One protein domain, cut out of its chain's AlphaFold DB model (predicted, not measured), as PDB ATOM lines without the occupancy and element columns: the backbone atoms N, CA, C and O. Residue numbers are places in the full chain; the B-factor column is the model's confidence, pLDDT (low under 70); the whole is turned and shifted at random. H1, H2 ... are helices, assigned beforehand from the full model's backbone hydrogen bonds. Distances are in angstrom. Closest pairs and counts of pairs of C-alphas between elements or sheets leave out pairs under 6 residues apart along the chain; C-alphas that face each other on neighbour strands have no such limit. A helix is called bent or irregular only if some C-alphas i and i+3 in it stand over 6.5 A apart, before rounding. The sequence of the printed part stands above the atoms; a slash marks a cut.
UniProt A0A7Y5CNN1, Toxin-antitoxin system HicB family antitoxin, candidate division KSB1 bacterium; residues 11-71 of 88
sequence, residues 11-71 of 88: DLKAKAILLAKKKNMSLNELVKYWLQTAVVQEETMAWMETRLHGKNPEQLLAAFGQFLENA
ATOM      1  N   ASP A  11     314.719 246.218  34.268       96.69
ATOM      2  CA  ASP A  11     313.502 247.030  34.125       96.69
ATOM      3  C   ASP A  11     312.953 247.486  35.488       96.69
ATOM      4  O   ASP A  11     312.630 248.660  35.692       96.69
ATOM      5  N   LEU A  12     312.920 246.581  36.470       94.69
ATOM      6  CA  LEU A  12     312.454 246.907  37.816       94.69
ATOM      7  C   LEU A  12     313.393 247.905  38.499       94.69
ATOM      8  O   LEU A  12     312.932 248.856  39.131       94.69
ATOM      9  N   LYS A  13     314.709 247.732  38.332       94.44
ATOM     10  CA  LYS A  13     315.711 248.673  38.841       94.44
ATOM     11  C   LYS A  13     315.526 250.064  38.229       94.44
ATOM     12  O   LYS A  13     315.545 251.051  38.963       94.44
ATOM     13  N   ALA A  14     315.306 250.157  36.918       96.31
ATOM     14  CA  ALA A  14     315.072 251.429  36.238       96.31
ATOM     15  C   ALA A  14     313.816 252.136  36.777       96.31
ATOM     16  O   ALA A  14     313.871 253.313  37.143       96.31
ATOM     17  N   LYS A  15     312.707 251.400  36.918       96.00
ATOM     18  CA  LYS A  15     311.455 251.911  37.499       96.00
ATOM     19  C   LYS A  15     311.632 252.372  38.947       96.00
ATOM     20  O   LYS A  15     311.165 253.452  39.305       96.00
ATOM     21  N   ALA A  16     312.348 251.602  39.764       93.56
ATOM     22  CA  ALA A  16     312.625 251.956  41.154       93.56
ATOM     23  C   ALA A  16     313.491 253.221  41.270       93.56
ATOM     24  O   ALA A  16     313.211 254.078  42.105       93.56
ATOM     25  N   ILE A  17     314.494 253.393  40.400       95.44
ATOM     26  CA  ILE A  17     315.311 254.616  40.349       95.44
ATOM     27  C   ILE A  17     314.454 255.833  39.982       95.44
ATOM     28  O   ILE A  17     314.593 256.887  40.603       95.44
ATOM     29  N   LEU A  18     313.560 255.709  38.997       96.81
ATOM     30  CA  LEU A  18     312.641 256.791  38.625       96.81
ATOM     31  C   LEU A  18     311.698 257.153  39.780       96.81
ATOM     32  O   LEU A  18     311.492 258.333  40.062       96.81
ATOM     33  N   LEU A  19     311.167 256.147  40.479       95.69
ATOM     34  CA  LEU A  19     310.321 256.352  41.653       95.69
ATOM     35  C   LEU A  19     311.081 257.050  42.790       95.69
ATOM     36  O   LEU A  19     310.547 257.983  43.389       95.69
ATOM     37  N   ALA A  20     312.322 256.641  43.053       95.88
ATOM     38  CA  ALA A  20     313.180 257.252  44.065       95.88
ATOM     39  C   ALA A  20     313.433 258.735  43.748       95.88
ATOM     40  O   ALA A  20     313.194 259.599  44.591       95.88
ATOM     41  N   LYS A  21     313.777 259.048  42.489       96.06
ATOM     42  CA  LYS A  21     313.935 260.432  42.012       96.06
ATOM     43  C   LYS A  21     312.667 261.262  42.205       96.06
ATOM     44  O   LYS A  21     312.747 262.377  42.707       96.06
ATOM     45  N   LYS A  22     311.492 260.718  41.864       96.31
ATOM     46  CA  LYS A  22     310.201 261.404  42.057       96.31
ATOM     47  C   LYS A  22     309.933 261.739  43.529       96.31
ATOM     48  O   LYS A  22     309.290 262.742  43.814       96.31
ATOM     49  N   LYS A  23     310.417 260.906  44.451       93.50
ATOM     50  CA  LYS A  23     310.292 261.102  45.900       93.50
ATOM     51  C   LYS A  23     311.485 261.837  46.531       93.50
ATOM     52  O   LYS A  23     311.571 261.883  47.751       93.50
ATOM     53  N   ASN A  24     312.384 262.397  45.717       95.94
ATOM     54  CA  ASN A  24     313.596 263.088  46.158       95.94
ATOM     55  C   ASN A  24     314.470 262.253  47.120       95.94
ATOM     56  O   ASN A  24     314.958 262.756  48.126       95.94
ATOM     57  N   MET A  25     314.637 260.963  46.821       95.12
ATOM     58  CA  MET A  25     315.431 260.019  47.616       95.12
ATOM     59  C   MET A  25     316.330 259.158  46.723       95.12
ATOM     60  O   MET A  25     316.077 258.985  45.528       95.12
ATOM     61  N   SER A  26     317.385 258.587  47.300       94.94
ATOM     62  CA  SER A  26     318.216 257.579  46.641       94.94
ATOM     63  C   SER A  26     317.498 256.227  46.548       94.94
ATOM     64  O   SER A  26     316.568 255.931  47.302       94.94
ATOM     65  N   LEU A  27     317.953 255.358  45.636       92.25
ATOM     66  CA  LEU A  27     317.422 253.992  45.527       92.25
ATOM     67  C   LEU A  27     317.587 253.216  46.844       92.25
ATOM     68  O   LEU A  27     316.686 252.483  47.238       92.25
ATOM     69  N   ASN A  28     318.711 253.403  47.539       92.19
ATOM     70  CA  ASN A  28     318.983 252.729  48.808       92.19
ATOM     71  C   ASN A  28     318.017 253.182  49.909       92.19
ATOM     72  O   ASN A  28     317.510 252.349  50.658       92.19
ATOM     73  N   GLU A  29     317.725 254.481  49.991       93.38
ATOM     74  CA  GLU A  29     316.739 255.019  50.936       93.38
ATOM     75  C   GLU A  29     315.331 254.522  50.622       93.38
ATOM     76  O   GLU A  29     314.615 254.116  51.535       93.38
ATOM     77  N   LEU A  30     314.958 254.475  49.339       93.88
ATOM     78  CA  LEU A  30     313.673 253.926  48.913       93.88
ATOM     79  C   LEU A  30     313.531 252.453  49.321       93.88
ATOM     80  O   LEU A  30     312.503 252.069  49.876       93.88
ATOM     81  N   VAL A  31     314.560 251.633  49.075       92.50
ATOM     82  CA  VAL A  31     314.564 250.210  49.450       92.50
ATOM     83  C   VAL A  31     314.485 250.048  50.966       92.50
ATOM     84  O   VAL A  31     313.695 249.238  51.445       92.50
ATOM     85  N   LYS A  32     315.245 250.841  51.732       91.94
ATOM     86  CA  LYS A  32     315.196 250.824  53.200       91.94
ATOM     87  C   LYS A  32     313.800 251.179  53.717       91.94
ATOM     88  O   LYS A  32     313.270 250.462  54.559       91.94
ATOM     89  N   TYR A  33     313.209 252.256  53.203       92.25
ATOM     90  CA  TYR A  33     311.869 252.699  53.584       92.25
ATOM     91  C   TYR A  33     310.813 251.631  53.292       92.25
ATOM     92  O   TYR A  33     309.965 251.333  54.134       92.25
ATOM     93  N   TRP A  34     310.877 251.032  52.103       92.25
ATOM     94  CA  TRP A  34     309.934 249.999  51.704       92.25
ATOM     95  C   TRP A  34     310.081 248.732  52.550       92.25
ATOM     96  O   TRP A  34     309.078 248.212  53.027       92.25
ATOM     97  N   LEU A  35     311.316 248.290  52.813       91.75
ATOM     98  CA  LEU A  35     311.579 247.147  53.689       91.75
ATOM     99  C   LEU A  35     311.055 247.398  55.107       91.75
ATOM    100  O   LEU A  35     310.390 246.539  55.672       91.75
ATOM    101  N   GLN A  36     311.307 248.585  55.662       92.25
ATOM    102  CA  GLN A  36     310.805 248.957  56.982       92.25
ATOM    103  C   GLN A  36     309.274 248.955  57.018       92.25
ATOM    104  O   GLN A  36     308.686 248.432  57.955       92.25
ATOM    105  N   THR A  37     308.631 249.497  55.985       93.25
ATOM    106  CA  THR A  37     307.167 249.530  55.896       93.25
ATOM    107  C   THR A  37     306.590 248.121  55.799       93.25
ATOM    108  O   THR A  37     305.621 247.820  56.487       93.25
ATOM    109  N   ALA A  38     307.199 247.244  54.997       91.94
ATOM    110  CA  ALA A  38     306.770 245.856  54.860       91.94
ATOM    111  C   ALA A  38     306.889 245.085  56.185       91.94
ATOM    112  O   ALA A  38     305.947 244.402  56.572       91.94
ATOM    113  N   VAL A  39     308.007 245.241  56.905       91.88
ATOM    114  CA  VAL A  39     308.204 244.607  58.220       91.88
ATOM    115  C   VAL A  39     307.185 245.124  59.232       91.88
ATOM    116  O   VAL A  39     306.497 244.327  59.857       91.88
ATOM    117  N   VAL A  40     307.028 246.446  59.346       91.00
ATOM    118  CA  VAL A  40     306.072 247.051  60.287       91.00
ATOM    119  C   VAL A  40     304.642 246.619  59.976       91.00
ATOM    120  O   VAL A  40     303.871 246.355  60.895       91.00
ATOM    121  N   GLN A  41     304.269 246.540  58.697       90.81
ATOM    122  CA  GLN A  41     302.946 246.076  58.296       90.81
ATOM    123  C   GLN A  41     302.713 244.628  58.736       90.81
ATOM    124  O   GLN A  41     301.679 244.349  59.337       90.81
ATOM    125  N   GLU A  42     303.667 243.732  58.485       93.19
ATOM    126  CA  GLU A  42     303.562 242.323  58.878       93.19
ATOM    127  C   GLU A  42     303.488 242.165  60.403       93.19
ATOM    128  O   GLU A  42     302.601 241.486  60.918       93.19
ATOM    129  N   GLU A  43     304.351 242.864  61.146       89.00
ATOM    130  CA  GLU A  43     304.335 242.875  62.614       89.00
ATOM    131  C   GLU A  43     303.011 243.414  63.165       89.00
ATOM    132  O   GLU A  43     302.454 242.858  64.112       89.00
ATOM    133  N   THR A  44     302.473 244.470  62.550       87.31
ATOM    134  CA  THR A  44     301.182 245.050  62.934       87.31
ATOM    135  C   THR A  44     300.050 244.062  62.678       87.31
ATOM    136  O   THR A  44     299.197 243.881  63.543       87.31
ATOM    137  N   MET A  45     300.042 243.390  61.522       88.62
ATOM    138  CA  MET A  45     299.038 242.374  61.199       88.62
ATOM    139  C   MET A  45     299.108 241.190  62.167       88.62
ATOM    140  O   MET A  45     298.076 240.815  62.717       88.62
ATOM    141  N   ALA A  46     300.300 240.662  62.449       86.44
ATOM    142  CA  ALA A  46     300.493 239.567  63.399       86.44
ATOM    143  C   ALA A  46     300.099 239.961  64.835       86.44
ATOM    144  O   ALA A  46     299.470 239.186  65.564       86.44
ATOM    145  N   TRP A  47     300.425 241.189  65.248       83.06
ATOM    146  CA  TRP A  47     299.997 241.731  66.534       83.06
ATOM    147  C   TRP A  47     298.475 241.862  66.607       83.06
ATOM    148  O   TRP A  47     297.883 241.458  67.608       83.06
ATOM    149  N   MET A  48     297.838 242.390  65.556       82.81
ATOM    150  CA  MET A  48     296.383 242.514  65.478       82.81
ATOM    151  C   MET A  48     295.718 241.149  65.502       82.81
ATOM    152  O   MET A  48     294.777 240.964  66.264       82.81
ATOM    153  N   GLU A  49     296.220 240.190  64.730       83.00
ATOM    154  CA  GLU A  49     295.731 238.819  64.752       83.00
ATOM    155  C   GLU A  49     295.813 238.266  66.172       83.00
ATOM    156  O   GLU A  49     294.789 237.893  66.723       83.00
ATOM    157  N   THR A  50     296.969 238.350  66.833       82.38
ATOM    158  CA  THR A  50     297.143 237.889  68.221       82.38
ATOM    159  C   THR A  50     296.190 238.586  69.201       82.38
ATOM    160  O   THR A  50     295.608 237.951  70.079       82.38
ATOM    161  N   ARG A  51     296.018 239.907  69.076       76.50
ATOM    162  CA  ARG A  51     295.165 240.717  69.961       76.50
ATOM    163  C   ARG A  51     293.681 240.482  69.737       76.50
ATOM    164  O   ARG A  51     292.920 240.610  70.692       76.50
ATOM    165  N   LEU A  52     293.272 240.230  68.501       76.56
ATOM    166  CA  LEU A  52     291.877 240.089  68.097       76.56
ATOM    167  C   LEU A  52     291.448 238.620  68.026       76.56
ATOM    168  O   LEU A  52     290.250 238.345  67.983       76.56
ATOM    169  N   HIS A  53     292.392 237.676  68.068       77.12
ATOM    170  CA  HIS A  53     292.105 236.249  68.050       77.12
ATOM    171  C   HIS A  53     291.174 235.870  69.206       77.12
ATOM    172  O   HIS A  53     291.435 236.174  70.371       77.12
ATOM    173  N   GLY A  54     290.055 235.227  68.872       71.50
ATOM    174  CA  GLY A  54     289.041 234.813  69.843       71.50
ATOM    175  C   GLY A  54     288.222 235.952  70.465       71.50
ATOM    176  O   GLY A  54     287.384 235.676  71.321       71.50
ATOM    177  N   LYS A  55     288.415 237.216  70.058       75.19
ATOM    178  CA  LYS A  55     287.586 238.333  70.528       75.19
ATOM    179  C   LYS A  55     286.350 238.494  69.646       75.19
ATOM    180  O   LYS A  55     286.451 238.628  68.431       75.19
ATOM    181  N   ASN A  56     285.173 238.527  70.270       78.88
ATOM    182  CA  ASN A  56     283.925 238.841  69.580       78.88
ATOM    183  C   ASN A  56     283.867 240.358  69.281       78.88
ATOM    184  O   ASN A  56     284.075 241.154  70.204       78.88
ATOM    185  N   PRO A  57     283.567 240.779  68.036       77.50
ATOM    186  CA  PRO A  57     283.372 242.186  67.677       77.50
ATOM    187  C   PRO A  57     282.430 242.959  68.610       77.50
ATOM    188  O   PRO A  57     282.725 244.099  68.960       77.50
ATOM    189  N   GLU A  58     281.343 242.343  69.081       79.38
ATOM    190  CA  GLU A  58     280.392 242.974  70.009       79.38
ATOM    191  C   GLU A  58     281.018 243.239  71.385       79.38
ATOM    192  O   GLU A  58     280.793 244.287  71.989       79.38
ATOM    193  N   GLN A  59     281.870 242.326  71.863       78.19
ATOM    194  CA  GLN A  59     282.591 242.489  73.128       78.19
ATOM    195  C   GLN A  59     283.681 243.561  73.027       78.19
ATOM    196  O   GLN A  59     283.917 244.294  73.985       78.19
ATOM    197  N   LEU A  60     284.332 243.677  71.865       78.81
ATOM    198  CA  LEU A  60     285.292 244.746  71.587       78.81
ATOM    199  C   LEU A  60     284.614 246.120  71.567       78.81
ATOM    200  O   LEU A  60     285.121 247.056  72.181       78.81
ATOM    201  N   LEU A  61     283.454 246.222  70.913       78.12
ATOM    202  CA  LEU A  61     282.636 247.436  70.885       78.12
ATOM    203  C   LEU A  61     282.151 247.831  72.281       78.12
ATOM    204  O   LEU A  61     282.279 248.993  72.657       78.12
ATOM    205  N   ALA A  62     281.665 246.873  73.073       80.94
ATOM    206  CA  ALA A  62     281.248 247.126  74.449       80.94
ATOM    207  C   ALA A  62     282.416 247.598  75.331       80.94
ATOM    208  O   ALA A  62     282.276 248.567  76.074       80.94
ATOM    209  N   ALA A  63     283.589 246.965  75.214       76.31
ATOM    210  CA  ALA A  63     284.789 247.371  75.947       76.31
ATOM    211  C   ALA A  63     285.278 248.772  75.538       76.31
ATOM    212  O   ALA A  63     285.717 249.547  76.385       76.31
ATOM    213  N   PHE A  64     285.180 249.117  74.251       79.06
ATOM    214  CA  PHE A  64     285.506 250.456  73.762       79.06
ATOM    215  C   PHE A  64     284.502 251.510  74.248       79.06
ATOM    216  O   PHE A  64     284.910 252.583  74.683       79.06
ATOM    217  N   GLY A  65     283.205 251.187  74.254       78.94
ATOM    218  CA  GLY A  65     282.163 252.038  74.833       78.94
ATOM    219  C   GLY A  65     282.409 252.316  76.317       78.94
ATOM    220  O   GLY A  65     282.458 253.473  76.719       78.94
ATOM    221  N   GLN A  66     282.697 251.276  77.106       79.00
ATOM    222  CA  GLN A  66     283.069 251.427  78.517       79.00
ATOM    223  C   GLN A  66     284.343 252.259  78.705       79.00
ATOM    224  O   GLN A  66     284.436 253.036  79.652       79.00
ATOM    225  N   PHE A  67     285.341 252.114  77.831       77.62
ATOM    226  CA  PHE A  67     286.532 252.959  77.879       77.62
ATOM    227  C   PHE A  67     286.180 254.436  77.664       77.62
ATOM    228  O   PHE A  67     286.633 255.271  78.438       77.62
ATOM    229  N   LEU A  68     285.351 254.754  76.666       76.56
ATOM    230  CA  LEU A  68     284.912 256.125  76.394       76.56
ATOM    231  C   LEU A  68     284.057 256.709  77.524       76.56
ATOM    232  O   LEU A  68     284.226 257.873  77.864       76.56
ATOM    233  N   GLU A  69     283.186 255.911  78.139       78.44
ATOM    234  CA  GLU A  69     282.387 256.334  79.299       78.44
ATOM    235  C   GLU A  69     283.256 256.657  80.523       78.44
ATOM    236  O   GLU A  69     282.940 257.559  81.297       78.44
ATOM    237  N   ASN A  70     284.375 255.944  80.687       74.06
ATOM    238  CA  ASN A  70     285.340 256.174  81.762       74.06
ATOM    239  C   ASN A  70     286.436 257.186  81.389       74.06
ATOM    240  O   ASN A  70     287.205 257.613  82.260       74.06
ATOM    241  N   ALA A  71     286.530 257.571  80.115       69.56
ATOM    242  CA  ALA A  71     287.472 258.569  79.650       69.56
ATOM    243  C   ALA A  71     287.021 259.934  80.172       69.56
ATOM    244  O   ALA A  71     286.039 260.520  79.720       69.56
TER     245      ALA A  71
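Overview. This is residues 11 to 71 of the 88 residues of the protein "Toxin-antitoxin system HicB family antitoxin" of candidate division KSB1 bacterium (UniProt A0A7Y5CNN1). One long straight helix, H2, makes the bar of an open bracket, with a shorter helix at each end: H1 lies across its beginning, and H3 turns off beyond its end and runs much the same way as H1. There is no common core: H1 meets H2 at one end of the bar, while most of H2 and nearly the whole of H3 stand free. The printed part has 61 residues with three named helices, in the order H1, H2, H3, and no named strand; the class is all helix. The whole is extended, with a radius of gyration of the C-alphas of 19.7 A, and its outline is a rod that spans 52 by 25 by 14 A.

Along the chain. The longest helix is H2, residues 27 to 52, which measures 36.8 A from its first to its last C-alpha. It runs from C-alpha 27 at (317.422, 253.992, 45.527) to C-alpha 52 at (291.877, 240.089, 68.097). Before it comes H1, residues 11 to 22, 16.7 A long, which begins with C-alpha 11 at (313.502, 247.030, 34.125). After it comes H3, residues 57 to 70, 19.9 A long, which ends with C-alpha 70 at (285.340, 256.174, 81.762). No helix is bent or irregular.

Arrangement. H2 touches H1 with residues 27 to 30 alone, and H1 touches H2 with residues 16 to 20 alone. The closest C-alphas of the two are those of Ala 20 and Leu 27, 5.5 A apart. The lines of H1 and H2 stand about perpendicular, at 88 degrees, and their centres are 21.3 A apart. Residues 32 to 51 of H2 stand free. H3 touches no helix: H2 and H3 are apart, and H1 and H3 are apart. Residues 53 to 59, of which 57 to 59 belong to H3, stand free, and so do residues 61 to 71, of which 61 to 70 belong to H3. In H1, H2 and H3 every pair of O i and N i+4 is within hydrogen-bond range.

Size, cuts and confidence. The two C-alphas farthest apart are those of Asp 11 and Asn 70, at 56.1 A, and the first and last printed C-alphas, those of Asp 11 and Ala 71, are 53.7 A apart. The printed part has no cut. The links from H1 to H2 and from H2 to H3 are both tight, with 4 residues each. The mean pLDDT of the printed part is 87.0; it is 96 for H1, 89 for H2 and 78 for H3. Residue 71 is the one printed residue under 70.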